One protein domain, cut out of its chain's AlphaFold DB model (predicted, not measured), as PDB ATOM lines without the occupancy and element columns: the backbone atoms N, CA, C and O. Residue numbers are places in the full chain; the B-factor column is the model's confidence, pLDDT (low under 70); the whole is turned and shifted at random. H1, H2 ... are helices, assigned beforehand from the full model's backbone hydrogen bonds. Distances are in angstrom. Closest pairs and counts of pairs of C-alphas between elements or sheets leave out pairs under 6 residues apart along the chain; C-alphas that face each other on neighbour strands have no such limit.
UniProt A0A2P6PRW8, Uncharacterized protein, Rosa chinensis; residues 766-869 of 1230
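Overview. This is residues 766 to 869 of the 1230 residues of an uncharacterized protein of Rosa chinensis (UniProt A0A2P6PRW8). The model is an open frame of helices round a largely empty middle: long H1 makes one side, short H2 turns the path at the far end, and H3 runs back some way from H1. Five-residue H4 follows near the turn around residue 835, and H5 then runs off past H1 to the end where residue 766 lies. The printed part has 104 residues with five named helices, H1 to H5 in order, and no named strand; the class is all helix. It is only just extended, close to loose, with a radius of gyration of the C-alphas of 19.4 A, and only just flat, spanning 59 by 38 by 21 A.

Along the chain. H1, residues 766 to 793, begins at C-alpha 766 (42.556, 86.730, 81.832) and is 40.5 A long. H2 is residues 798 to 807, 14.2 A. H3, residues 811 to 830, is 28.6 A long and begins at C-alpha 811 (78.582, 45.252, 72.644). H4 is residues 839 to 843, 6.3 A. H5, residues 847 to 869, is 33.3 A long, has a kink of 28 degrees near residue 857 and ends at C-alpha 869 (29.486, 72.676, 79.398).

Arrangement. H1 and H2 are close but not clearly touching, the closest C-alphas being those of Val 792 and Leu 798, 7.9 A apart. They run the same way at a steep tilt of 42 degrees. H2 and H3 touch, H3 with residues 813 to 817 alone; the closest C-alphas, of Thr 805 and Ala 813, are 6.1 A apart. They run opposite ways at a steep tilt of 47 degrees. H3 and H4 are apart, and H4 and H5 meet only through their link. H1 is apart from H3, H4 and H5. Every O i to N i+4 pair is within hydrogen-bond range in H1, H2 and H4, against 15 of 16 in H3 and 18 of 19 in H5.

Size, cuts and confidence. The C-alphas farthest apart, of Gly 809 and Ala 869, are 60.1 A apart. The printed part has no cut and no long link. The mean pLDDT of the printed part is 76.0; 26 residues are under 70, among them 825 to 830, 832 to 838 and 840 to 846.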
ATOM      1  N   MET A 766      42.593  88.179  82.063       71.75
ATOM      2  CA  MET A 766      42.556  86.730  81.832       71.75
ATOM      3  C   MET A 766      43.834  86.212  81.163       71.75
ATOM      4  O   MET A 766      44.359  85.185  81.586       71.75
ATOM      5  N   PHE A 767      44.362  86.903  80.150       72.75
ATOM      6  CA  PHE A 767      45.567  86.465  79.439       72.75
ATOM      7  C   PHE A 767      46.790  86.436  80.366       72.75
ATOM      8  O   PHE A 767      47.527  85.451  80.389       72.75
ATOM      9  N   ASN A 768      46.958  87.465  81.203       66.44
ATOM     10  CA  ASN A 768      48.013  87.513  82.217       66.44
ATOM     11  C   ASN A 768      47.849  86.415  83.286       66.44
ATOM     12  O   ASN A 768      48.838  85.789  83.675       66.44
ATOM     13  N   PHE A 769      46.615  86.118  83.714       82.44
ATOM     14  CA  PHE A 769      46.327  85.007  84.628       82.44
ATOM     15  C   PHE A 769      46.699  83.644  84.015       82.44
ATOM     16  O   PHE A 769      47.418  82.866  84.644       82.44
ATOM     17  N   PHE A 770      46.285  83.373  82.772       76.94
ATOM     18  CA  PHE A 770      46.641  82.136  82.066       76.94
ATOM     19  C   PHE A 770      48.149  82.012  81.820       76.94
ATOM     20  O   PHE A 770      48.693  80.921  81.982       76.94
ATOM     21  N   HIS A 771      48.838  83.108  81.488       75.31
ATOM     22  CA  HIS A 771      50.291  83.115  81.321       75.31
ATOM     23  C   HIS A 771      51.011  82.767  82.635       75.31
ATOM     24  O   HIS A 771      51.868  81.887  82.657       75.31
ATOM     25  N   HIS A 772      50.633  83.403  83.750       75.38
ATOM     26  CA  HIS A 772      51.229  83.120  85.060       75.38
ATOM     27  C   HIS A 772      50.958  81.678  85.523       75.38
ATOM     28  O   HIS A 772      51.870  80.994  85.992       75.38
ATOM     29  N   TRP A 773      49.733  81.180  85.323       89.75
ATOM     30  CA  TRP A 773      49.371  79.791  85.614       89.75
ATOM     31  C   TRP A 773      50.172  78.790  84.767       89.75
ATOM     32  O   TRP A 773      50.703  77.820  85.306       89.75
ATOM     33  N   LEU A 774      50.338  79.048  83.464       83.25
ATOM     34  CA  LEU A 774      51.133  78.201  82.571       83.25
ATOM     35  C   LEU A 774      52.611  78.156  82.986       83.25
ATOM     36  O   LEU A 774      53.201  77.077  82.993       83.25
ATOM     37  N   CYS A 775      53.203  79.288  83.387       76.94
ATOM     38  CA  CYS A 775      54.567  79.320  83.921       76.94
ATOM     39  C   CYS A 775      54.717  78.447  85.180       76.94
ATOM     40  O   CYS A 775      55.667  77.670  85.268       76.94
ATOM     41  N   LEU A 776      53.771  78.526  86.125       83.31
ATOM     42  CA  LEU A 776      53.785  77.701  87.340       83.31
ATOM     43  C   LEU A 776      53.641  76.204  87.027       83.31
ATOM     44  O   LEU A 776      54.380  75.392  87.584       83.31
ATOM     45  N   VAL A 777      52.742  75.835  86.107       84.50
ATOM     46  CA  VAL A 777      52.583  74.444  85.652       84.50
ATOM     47  C   VAL A 777      53.871  73.934  85.006       84.50
ATOM     48  O   VAL A 777      54.334  72.857  85.374       84.50
ATOM     49  N   LEU A 778      54.491  74.708  84.107       80.81
ATOM     50  CA  LEU A 778      55.738  74.319  83.440       80.81
ATOM     51  C   LEU A 778      56.874  74.085  84.447       80.81
ATOM     52  O   LEU A 778      57.484  73.015  84.433       80.81
ATOM     53  N   VAL A 779      57.108  75.020  85.374       83.31
ATOM     54  CA  VAL A 779      58.119  74.866  86.440       83.31
ATOM     55  C   VAL A 779      57.843  73.621  87.291       83.31
ATOM     56  O   VAL A 779      58.755  72.833  87.541       83.31
ATOM     57  N   GLN A 780      56.584  73.376  87.674       75.75
ATOM     58  CA  GLN A 780      56.226  72.188  88.451       75.75
ATOM     59  C   GLN A 780      56.392  70.884  87.648       75.75
ATOM     60  O   GLN A 780      56.707  69.846  88.232       75.75
ATOM     61  N   THR A 781      56.200  70.906  86.323       76.81
ATOM     62  CA  THR A 781      56.482  69.741  85.466       76.81
ATOM     63  C   THR A 781      57.974  69.476  85.293       76.81
ATOM     64  O   THR A 781      58.359  68.312  85.331       76.81
ATOM     65  N   PHE A 782      58.821  70.507  85.187       77.88
ATOM     66  CA  PHE A 782      60.276  70.327  85.097       77.88
ATOM     67  C   PHE A 782      60.854  69.725  86.384       77.88
ATOM     68  O   PHE A 782      61.544  68.714  86.310       77.88
ATOM     69  N   ALA A 783      60.474  70.242  87.558       76.50
ATOM     70  CA  ALA A 783      60.900  69.681  88.847       76.50
ATOM     71  C   ALA A 783      60.456  68.212  89.047       76.50
ATOM     72  O   ALA A 783      61.157  67.415  89.667       76.50
ATOM     73  N   LYS A 784      59.296  67.822  88.494       78.12
ATOM     74  CA  LYS A 784      58.834  66.420  88.492       78.12
ATOM     75  C   LYS A 784      59.579  65.547  87.479       78.12
ATOM     76  O   LYS A 784      59.766  64.366  87.746       78.12
ATOM     77  N   LEU A 785      59.992  66.104  86.339       73.12
ATOM     78  CA  LEU A 785      60.774  65.394  85.325       73.12
ATOM     79  C   LEU A 785      62.197  65.108  85.822       73.12
ATOM     80  O   LEU A 785      62.685  64.000  85.641       73.12
ATOM     81  N   GLU A 786      62.819  66.075  86.499       76.06
ATOM     82  CA  GLU A 786      64.117  65.932  87.169       76.06
ATOM     83  C   GLU A 786      64.068  64.842  88.250       76.06
ATOM     84  O   GLU A 786      64.853  63.897  88.215       76.06
ATOM     85  N   GLY A 787      63.068  64.890  89.142       83.75
ATOM     86  CA  GLY A 787      62.857  63.842  90.145       83.75
ATOM     87  C   GLY A 787      62.603  62.452  89.544       83.75
ATOM     88  O   GLY A 787      63.105  61.462  90.069       83.75
ATOM     89  N   LEU A 788      61.871  62.363  88.425       73.94
ATOM     90  CA  LEU A 788      61.647  61.100  87.713       73.94
ATOM     91  C   LEU A 788      62.935  60.570  87.063       73.94
ATOM     92  O   LEU A 788      63.202  59.375  87.145       73.94
ATOM     93  N   LEU A 789      63.725  61.443  86.430       66.12
ATOM     94  CA  LEU A 789      64.980  61.073  85.774       66.12
ATOM     95  C   LEU A 789      65.998  60.562  86.798       66.12
ATOM     96  O   LEU A 789      66.559  59.485  86.606       66.12
ATOM     97  N   ASN A 790      66.158  61.272  87.917       74.75
ATOM     98  CA  ASN A 790      67.019  60.838  89.016       74.75
ATOM     99  C   ASN A 790      66.550  59.484  89.566       74.75
ATOM    100  O   ASN A 790      67.358  58.574  89.688       74.75
ATOM    101  N   HIS A 791      65.244  59.281  89.775       79.00
ATOM    102  CA  HIS A 791      64.719  58.003  90.272       79.00
ATOM    103  C   HIS A 791      64.875  56.826  89.284       79.00
ATOM    104  O   HIS A 791      64.894  55.672  89.708       79.00
ATOM    105  N   VAL A 792      65.006  57.091  87.978       80.62
ATOM    106  CA  VAL A 792      65.337  56.074  86.960       80.62
ATOM    107  C   VAL A 792      66.840  55.773  86.932       80.62
ATOM    108  O   VAL A 792      67.216  54.613  86.782       80.62
ATOM    109  N   LEU A 793      67.700  56.782  87.104       78.69
ATOM    110  CA  LEU A 793      69.160  56.616  87.136       78.69
ATOM    111  C   LEU A 793      69.654  55.985  88.451       78.69
ATOM    112  O   LEU A 793      70.562  55.158  88.435       78.69
ATOM    113  N   GLU A 794      69.018  56.319  89.575       83.88
ATOM    114  CA  GLU A 794      69.265  55.751  90.909       83.88
ATOM    115  C   GLU A 794      68.566  54.395  91.129       83.88
ATOM    116  O   GLU A 794      68.709  53.795  92.195       83.88
ATOM    117  N   ALA A 795      67.801  53.891  90.149       88.00
ATOM    118  CA  ALA A 795      67.018  52.667  90.290       88.00
ATOM    119  C   ALA A 795      67.921  51.448  90.603       88.00
ATOM    120  O   ALA A 795      68.718  51.042  89.743       88.00
ATOM    121  N   PRO A 796      67.792  50.810  91.788       54.75
ATOM    122  CA  PRO A 796      68.635  49.683  92.178       54.75
ATOM    123  C   PRO A 796      68.318  48.472  91.296       54.75
ATOM    124  O   PRO A 796      67.306  47.793  91.461       54.75
ATOM    125  N   GLY A 797      69.182  48.255  90.306       83.44
ATOM    126  CA  GLY A 797      69.001  47.271  89.241       83.44
ATOM    127  C   GLY A 797      69.485  47.768  87.880       83.44
ATOM    128  O   GLY A 797      70.055  46.977  87.137       83.44
ATOM    129  N   LEU A 798      69.364  49.068  87.565       85.00
ATOM    130  CA  LEU A 798      69.883  49.612  86.298       85.00
ATOM    131  C   LEU A 798      71.419  49.566  86.271       85.00
ATOM    132  O   LEU A 798      72.008  49.102  85.298       85.00
ATOM    133  N   HIS A 799      72.061  49.965  87.373       81.88
ATOM    134  CA  HIS A 799      73.512  49.870  87.526       81.88
ATOM    135  C   HIS A 799      74.006  48.411  87.493       81.88
ATOM    136  O   HIS A 799      74.932  48.101  86.749       81.88
ATOM    137  N   GLU A 800      73.351  47.488  88.213       83.44
ATOM    138  CA  GLU A 800      73.699  46.058  88.164       83.44
ATOM    139  C   GLU A 800      73.507  45.448  86.770       83.44
ATOM    140  O   GLU A 800      74.311  44.622  86.343       83.44
ATOM    141  N   TRP A 801      72.461  45.849  86.042       91.44
ATOM    142  CA  TRP A 801      72.215  45.388  84.677       91.44
ATOM    143  C   TRP A 801      73.295  45.885  83.710       91.44
ATOM    144  O   TRP A 801      73.783  45.105  82.891       91.44
ATOM    145  N   LEU A 802      73.726  47.144  83.837       85.31
ATOM    146  CA  LEU A 802      74.842  47.697  83.064       85.31
ATOM    147  C   LEU A 802      76.166  46.990  83.387       85.31
ATOM    148  O   LEU A 802      76.857  46.561  82.467       85.31
ATOM    149  N   VAL A 803      76.489  46.787  84.669       85.12
ATOM    150  CA  VAL A 803      77.697  46.050  85.084       85.12
ATOM    151  C   VAL A 803      77.681  44.624  84.523       85.12
ATOM    152  O   VAL A 803      78.599  44.252  83.796       85.12
ATOM    153  N   ARG A 804      76.603  43.856  84.734       83.31
ATOM    154  CA  ARG A 804      76.517  42.469  84.241       83.31
ATOM    155  C   ARG A 804      76.518  42.364  82.717       83.31
ATOM    156  O   ARG A 804      77.041  41.397  82.178       83.31
ATOM    157  N   THR A 805      75.943  43.324  81.991       85.88
ATOM    158  CA  THR A 805      75.971  43.289  80.515       85.88
ATOM    159  C   THR A 805      77.332  43.680  79.933       85.88
ATOM    160  O   THR A 805      77.678  43.184  78.859       85.88
ATOM    161  N   ILE A 806      78.134  44.469  80.659       84.12
ATOM    162  CA  ILE A 806      79.559  44.687  80.370       84.12
ATOM    163  C   ILE A 806      80.377  43.423  80.694       84.12
ATOM    164  O   ILE A 806      81.163  42.995  79.854       84.12
ATOM    165  N   GLU A 807      80.147  42.771  81.840       84.06
ATOM    166  CA  GLU A 807      80.805  41.503  82.224       84.06
ATOM    167  C   GLU A 807      80.516  40.353  81.240       84.06
ATOM    168  O   GLU A 807      81.400  39.559  80.932       84.06
ATOM    169  N   ILE A 808      79.293  40.286  80.703       91.56
ATOM    170  CA  ILE A 808      78.877  39.329  79.658       91.56
ATOM    171  C   ILE A 808      79.450  39.706  78.271       91.56
ATOM    172  O   ILE A 808      79.336  38.937  77.318       91.56
ATOM    173  N   GLY A 809      80.087  40.874  78.132       84.56
ATOM    174  CA  GLY A 809      80.712  41.320  76.886       84.56
ATOM    175  C   GLY A 809      79.713  41.707  75.792       84.56
ATOM    176  O   GLY A 809      80.024  41.577  74.610       84.56
ATOM    177  N   ASN A 810      78.505  42.161  76.150       93.19
ATOM    178  CA  ASN A 810      77.476  42.525  75.174       93.19
ATOM    179  C   ASN A 810      77.774  43.908  74.544       93.19
ATOM    180  O   ASN A 810      77.573  44.933  75.208       93.19
ATOM    181  N   PRO A 811      78.175  43.988  73.258       77.88
ATOM    182  CA  PRO A 811      78.582  45.252  72.644       77.88
ATOM    183  C   PRO A 811      77.422  46.250  72.520       77.88
ATOM    184  O   PRO A 811      77.646  47.457  72.544       77.88
ATOM    185  N   TYR A 812      76.175  45.772  72.434       78.38
ATOM    186  CA  TYR A 812      74.999  46.639  72.341       78.38
ATOM    187  C   TYR A 812      74.683  47.340  73.664       78.38
ATOM    188  O   TYR A 812      74.183  48.462  73.645       78.38
ATOM    189  N   ALA A 813      75.000  46.719  74.805       84.12
ATOM    190  CA  ALA A 813      74.835  47.348  76.111       84.12
ATOM    191  C   ALA A 813      75.884  48.444  76.340       84.12
ATOM    192  O   ALA A 813      75.532  49.537  76.782       84.12
ATOM    193  N   LEU A 814      77.140  48.197  75.945       82.62
ATOM    194  CA  LEU A 814      78.201  49.208  75.965       82.62
ATOM    195  C   LEU A 814      77.839  50.414  75.078       82.62
ATOM    196  O   LEU A 814      77.915  51.555  75.526       82.62
ATOM    197  N   LEU A 815      77.372  50.160  73.848       79.50
ATOM    198  CA  LEU A 815      76.959  51.207  72.909       79.50
ATOM    199  C   LEU A 815      75.750  52.013  73.422       79.50
ATOM    200  O   LEU A 815      75.676  53.223  73.211       79.50
ATOM    201  N   LEU A 816      74.805  51.355  74.105       81.62
ATOM    202  CA  LEU A 816      73.644  52.007  74.713       81.62
ATOM    203  C   LEU A 816      74.046  52.872  75.915       81.62
ATOM    204  O   LEU A 816      73.591  54.007  76.016       81.62
ATOM    205  N   ALA A 817      74.923  52.363  76.784       80.94
ATOM    206  CA  ALA A 817      75.444  53.087  77.941       80.94
ATOM    207  C   ALA A 817      76.241  54.330  77.519       80.94
ATOM    208  O   ALA A 817      75.973  55.426  78.010       80.94
ATOM    209  N   GLN A 818      77.156  54.175  76.554       76.12
ATOM    210  CA  GLN A 818      77.911  55.286  75.975       76.12
ATOM    211  C   GLN A 818      76.968  56.340  75.388       76.12
ATOM    212  O   GLN A 818      77.099  57.521  75.698       76.12
ATOM    213  N   LYS A 819      75.974  55.924  74.593       81.38
ATOM    214  CA  LYS A 819      75.046  56.861  73.955       81.38
ATOM    215  C   LYS A 819      74.119  57.575  74.948       81.38
ATOM    216  O   LYS A 819      73.813  58.747  74.748       81.38
ATOM    217  N   MET A 820      73.690  56.902  76.019       78.56
ATOM    218  CA  MET A 820      72.953  57.550  77.110       78.56
ATOM    219  C   MET A 820      73.821  58.579  77.844       78.56
ATOM    220  O   MET A 820      73.326  59.659  78.146       78.56
ATOM    221  N   GLY A 821      75.108  58.286  78.067       76.06
ATOM    222  CA  GLY A 821      76.071  59.261  78.589       76.06
ATOM    223  C   GLY A 821      76.213  60.476  77.669       76.06
ATOM    224  O   GLY A 821      75.939  61.595  78.089       76.06
ATOM    225  N   GLU A 822      76.536  60.258  76.391       75.25
ATOM    226  CA  GLU A 822      76.729  61.326  75.397       75.25
ATOM    227  C   GLU A 822      75.504  62.250  75.253       75.25
ATOM    228  O   GLU A 822      75.661  63.471  75.209       75.25
ATOM    229  N   GLU A 823      74.280  61.709  75.204       68.31
ATOM    230  CA  GLU A 823      73.066  62.531  75.071       68.31
ATOM    231  C   GLU A 823      72.679  63.265  76.375       68.31
ATOM    232  O   GLU A 823      72.116  64.360  76.303       68.31
ATOM    233  N   VAL A 824      73.013  62.725  77.557       73.00
ATOM    234  CA  VAL A 824      72.759  63.379  78.859       73.00
ATOM    235  C   VAL A 824      73.818  64.436  79.179       73.00
ATOM    236  O   VAL A 824      73.455  65.565  79.518       73.00
ATOM    237  N   ASP A 825      75.106  64.125  79.017       61.22
ATOM    238  CA  ASP A 825      76.213  65.043  79.314       61.22
ATOM    239  C   ASP A 825      76.175  66.281  78.416       61.22
ATOM    240  O   ASP A 825      76.348  67.399  78.902       61.22
ATOM    241  N   VAL A 826      75.872  66.132  77.119       57.19
ATOM    242  CA  VAL A 826      75.716  67.285  76.213       57.19
ATOM    243  C   VAL A 826      74.568  68.196  76.664       57.19
ATOM    244  O   VAL A 826      74.690  69.422  76.584       57.19
ATOM    245  N   LEU A 827      73.475  67.638  77.193       51.22
ATOM    246  CA  LEU A 827      72.360  68.430  77.715       51.22
ATOM    247  C   LEU A 827      72.746  69.156  79.019       51.22
ATOM    248  O   LEU A 827      72.505  70.360  79.149       51.22
ATOM    249  N   PHE A 828      73.397  68.452  79.951       66.69
ATOM    250  CA  PHE A 828      73.812  68.991  81.251       66.69
ATOM    251  C   PHE A 828      74.998  69.966  81.183       66.69
ATOM    252  O   PHE A 828      75.064  70.875  82.006       66.69
ATOM    253  N   PHE A 829      75.907  69.855  80.208       63.84
ATOM    254  CA  PHE A 829      77.003  70.819  80.037       63.84
ATOM    255  C   PHE A 829      76.578  72.113  79.335       63.84
ATOM    256  O   PHE A 829      77.147  73.171  79.622       63.84
ATOM    257  N   LEU A 830      75.603  72.058  78.420       58.53
ATOM    258  CA  LEU A 830      75.169  73.237  77.661       58.53
ATOM    259  C   LEU A 830      74.239  74.149  78.471       58.53
ATOM    260  O   LEU A 830      74.441  75.364  78.480       58.53
ATOM    261  N   VAL A 831      73.247  73.594  79.176       70.38
ATOM    262  CA  VAL A 831      72.215  74.394  79.866       70.38
ATOM    263  C   VAL A 831      72.786  75.379  80.910       70.38
ATOM    264  O   VAL A 831      72.380  76.540  80.874       70.38
ATOM    265  N   PRO A 832      73.757  75.019  81.779       67.06
ATOM    266  CA  PRO A 832      74.324  75.944  82.769       67.06
ATOM    267  C   PRO A 832      75.340  76.947  82.201       67.06
ATOM    268  O   PRO A 832      75.720  77.885  82.900       67.06
ATOM    269  N   ARG A 833      75.836  76.737  80.971       62.41
ATOM    270  CA  ARG A 833      76.916  77.541  80.362       62.41
ATOM    271  C   ARG A 833      76.432  78.532  79.301       62.41
ATOM    272  O   ARG A 833      77.201  79.397  78.887       62.41
ATOM    273  N   LEU A 834      75.175  78.440  78.870       60.06
ATOM    274  CA  LEU A 834      74.573  79.391  77.938       60.06
ATOM    275  C   LEU A 834      74.188  80.702  78.654       60.06
ATOM    276  O   LEU A 834      73.465  80.660  79.652       60.06
ATOM    277  N   PRO A 835      74.585  81.885  78.142       68.31
ATOM    278  CA  PRO A 835      74.081  83.156  78.655       68.31
ATOM    279  C   PRO A 835      72.554  83.226  78.533       68.31
ATOM    280  O   PRO A 835      71.989  82.747  77.549       68.31
ATOM    281  N   ALA A 836      71.880  83.888  79.478       61.03
ATOM    282  CA  ALA A 836      70.412  83.899  79.570       61.03
ATOM    283  C   ALA A 836      69.683  84.334  78.276       61.03
ATOM    284  O   ALA A 836      68.569  83.884  78.017       61.03
ATOM    285  N   ALA A 837      70.324  85.150  77.431       62.16
ATOM    286  CA  ALA A 837      69.813  85.557  76.118       62.16
ATOM    287  C   ALA A 837      69.691  84.408  75.089       62.16
ATOM    288  O   ALA A 837      68.895  84.512  74.158       62.16
ATOM    289  N   TYR A 838      70.444  83.313  75.246       55.81
ATOM    290  CA  TYR A 838      70.440  82.167  74.327       55.81
ATOM    291  C   TYR A 838      69.484  81.044  74.739       55.81
ATOM    292  O   TYR A 838      69.099  80.246  73.887       55.81
ATOM    293  N   ILE A 839      69.031  81.006  75.998       71.12
ATOM    294  CA  ILE A 839      68.068  80.000  76.482       71.12
ATOM    295  C   ILE A 839      66.787  79.966  75.614       71.12
ATOM    296  O   ILE A 839      66.405  78.875  75.183       71.12
ATOM    297  N   PRO A 840      66.158  81.106  75.237       56.94
ATOM    298  CA  PRO A 840      65.016  81.098  74.318       56.94
ATOM    299  C   PRO A 840      65.360  80.547  72.927       56.94
ATOM    300  O   PRO A 840      64.529  79.891  72.303       56.94
ATOM    301  N   ILE A 841      66.583  80.788  72.442       59.75
ATOM    302  CA  ILE A 841      67.033  80.393  71.101       59.75
ATOM    303  C   ILE A 841      67.261  78.879  71.042       59.75
ATOM    304  O   ILE A 841      66.718  78.218  70.157       59.75
ATOM    305  N   CYS A 842      67.980  78.303  72.008       53.66
ATOM    306  CA  CYS A 842      68.233  76.860  72.071       53.66
ATOM    307  C   CYS A 842      66.944  76.038  72.259       53.66
ATOM    308  O   CYS A 842      66.838  74.929  71.739       53.66
ATOM    309  N   LEU A 843      65.932  76.599  72.928       61.59
ATOM    310  CA  LEU A 843      64.611  75.979  73.070       61.59
ATOM    311  C   LEU A 843      63.727  76.091  71.804       61.59
ATOM    312  O   LEU A 843      62.815  75.282  71.621       61.59
ATOM    313  N   SER A 844      63.979  77.067  70.924       62.56
ATOM    314  CA  SER A 844      62.965  77.619  70.006       62.56
ATOM    315  C   SER A 844      62.353  76.677  68.953       62.56
ATOM    316  O   SER A 844      61.148  76.751  68.709       62.56
ATOM    317  N   CYS A 845      63.136  75.820  68.283       51.34
ATOM    318  CA  CYS A 845      62.734  75.327  66.952       51.34
ATOM    319  C   CYS A 845      62.151  73.907  66.859       51.34
ATOM    320  O   CYS A 845      61.515  73.616  65.849       51.34
ATOM    321  N   LYS A 846      62.348  73.013  67.842       56.47
ATOM    322  CA  LYS A 846      61.767  71.646  67.810       56.47
ATOM    323  C   LYS A 846      61.307  71.120  69.167       56.47
ATOM    324  O   LYS A 846      60.173  70.669  69.266       56.47
ATOM    325  N   VAL A 847      62.131  71.216  70.214       71.56
ATOM    326  CA  VAL A 847      61.774  70.684  71.546       71.56
ATOM    327  C   VAL A 847      60.544  71.399  72.111       71.56
ATOM    328  O   VAL A 847      59.577  70.734  72.478       71.56
ATOM    329  N   VAL A 848      60.505  72.739  72.066       78.00
ATOM    330  CA  VAL A 848      59.294  73.495  72.432       78.00
ATOM    331  C   VAL A 848      58.119  73.162  71.514       78.00
ATOM    332  O   VAL A 848      57.019  73.005  72.021       78.00
ATOM    333  N   GLN A 849      58.306  72.953  70.206       60.69
ATOM    334  CA  GLN A 849      57.189  72.565  69.328       60.69
ATOM    335  C   GLN A 849      56.584  71.204  69.716       60.69
ATOM    336  O   GLN A 849      55.361  71.073  69.754       60.69
ATOM    337  N   CYS A 850      57.408  70.214  70.070       61.41
ATOM    338  CA  CYS A 850      56.938  68.923  70.577       61.41
ATOM    339  C   CYS A 850      56.248  69.050  71.944       61.41
ATOM    340  O   CYS A 850      55.153  68.522  72.116       61.41
ATOM    341  N   ILE A 851      56.833  69.787  72.895       79.88
ATOM    342  CA  ILE A 851      56.241  70.006  74.226       79.88
ATOM    343  C   ILE A 851      54.919  70.782  74.111       79.88
ATOM    344  O   ILE A 851      53.913  70.374  74.686       79.88
ATOM    345  N   THR A 852      54.872  71.846  73.306       83.31
ATOM    346  CA  THR A 852      53.647  72.599  73.014       83.31
ATOM    347  C   THR A 852      52.604  71.722  72.329       83.31
ATOM    348  O   THR A 852      51.445  71.814  72.705       83.31
ATOM    349  N   ALA A 853      52.964  70.835  71.396       72.88
ATOM    350  CA  ALA A 853      52.003  69.905  70.794       72.88
ATOM    351  C   ALA A 853      51.430  68.908  71.823       72.88
ATOM    352  O   ALA A 853      50.216  68.705  71.873       72.88
ATOM    353  N   VAL A 854      52.283  68.337  72.683       81.81
ATOM    354  CA  VAL A 854      51.884  67.391  73.741       81.81
ATOM    355  C   VAL A 854      51.018  68.057  74.817       81.81
ATOM    356  O   VAL A 854      50.079  67.430  75.299       81.81
ATOM    357  N   ILE A 855      51.273  69.324  75.163       86.44
ATOM    358  CA  ILE A 855      50.463  70.096  76.125       86.44
ATOM    359  C   ILE A 855      49.191  70.668  75.472       86.44
ATOM    360  O   ILE A 855      48.144  70.738  76.118       86.44
ATOM    361  N   ALA A 856      49.227  71.037  74.188       85.12
ATOM    362  CA  ALA A 856      48.074  71.606  73.494       85.12
ATOM    363  C   ALA A 856      46.914  70.613  73.377       85.12
ATOM    364  O   ALA A 856      45.773  71.021  73.553       85.12
ATOM    365  N   VAL A 857      47.168  69.321  73.135       83.62
ATOM    366  CA  VAL A 857      46.102  68.305  73.032       83.62
ATOM    367  C   VAL A 857      45.212  68.238  74.294       83.62
ATOM    368  O   VAL A 857      44.002  68.430  74.154       83.62
ATOM    369  N   PRO A 858      45.736  68.028  75.522       80.62
ATOM    370  CA  PRO A 858      44.912  68.027  76.729       80.62
ATOM    371  C   PRO A 858      44.335  69.409  77.068       80.62
ATOM    372  O   PRO A 858      43.199  69.473  77.531       80.62
ATOM    373  N   VAL A 859      45.041  70.517  76.798       88.19
ATOM    374  CA  VAL A 859      44.491  71.870  77.021       88.19
ATOM    375  C   VAL A 859      43.300  72.143  76.095       88.19
ATOM    376  O   VAL A 859      42.252  72.574  76.566       88.19
ATOM    377  N   ILE A 860      43.406  71.817  74.803       86.75
ATOM    378  CA  ILE A 860      42.306  71.923  73.833       86.75
ATOM    379  C   ILE A 860      41.140  71.017  74.243       86.75
ATOM    380  O   ILE A 860      39.992  71.449  74.157       86.75
ATOM    381  N   LEU A 861      41.405  69.803  74.739       83.88
ATOM    382  CA  LEU A 861      40.365  68.899  75.234       83.88
ATOM    383  C   LEU A 861      39.623  69.485  76.449       83.88
ATOM    384  O   LEU A 861      38.393  69.495  76.467       83.88
ATOM    385  N   VAL A 862      40.347  70.026  77.436       88.94
ATOM    386  CA  VAL A 862      39.759  70.686  78.615       88.94
ATOM    387  C   VAL A 862      38.963  71.928  78.211       88.94
ATOM    388  O   VAL A 862      37.827  72.092  78.655       88.94
ATOM    389  N   CYS A 863      39.496  72.768  77.318       84.88
ATOM    390  CA  CYS A 863      38.775  73.921  76.779       84.88
ATOM    391  C   CYS A 863      37.517  73.505  76.004       84.88
ATOM    392  O   CYS A 863      36.471  74.123  76.186       84.88
ATOM    393  N   ALA A 864      37.568  72.444  75.193       84.44
ATOM    394  CA  ALA A 864      36.411  71.935  74.459       84.44
ATOM    395  C   ALA A 864      35.323  71.389  75.397       84.44
ATOM    396  O   ALA A 864      34.146  71.702  75.214       84.44
ATOM    397  N   VAL A 865      35.694  70.636  76.440       89.12
ATOM    398  CA  VAL A 865      34.757  70.160  77.474       89.12
ATOM    399  C   VAL A 865      34.146  71.335  78.243       89.12
ATOM    400  O   VAL A 865      32.929  71.382  78.418       89.12
ATOM    401  N   PHE A 866      34.952  72.324  78.642       89.12
ATOM    402  CA  PHE A 866      34.476  73.507  79.363       89.12
ATOM    403  C   PHE A 866      33.538  74.371  78.508       89.12
ATOM    404  O   PHE A 866      32.443  74.713  78.952       89.12
ATOM    405  N   LEU A 867      33.908  74.666  77.257       89.00
ATOM    406  CA  LEU A 867      33.061  75.403  76.313       89.00
ATOM    407  C   LEU A 867      31.772  74.639  75.989       89.00
ATOM    408  O   LEU A 867      30.713  75.257  75.912       89.00
ATOM    409  N   THR A 868      31.820  73.306  75.886       82.44
ATOM    410  CA  THR A 868      30.617  72.471  75.722       82.44
ATOM    411  C   THR A 868      29.707  72.574  76.948       82.44
ATOM    412  O   THR A 868      28.504  72.774  76.797       82.44
ATOM    413  N   ALA A 869      30.258  72.517  78.164       80.75
ATOM    414  CA  ALA A 869      29.486  72.676  79.398       80.75
ATOM    415  C   ALA A 869      28.868  74.083  79.528       80.75
ATOM    416  O   ALA A 869      27.706  74.212  79.920       80.75
TER     417      ALA A 869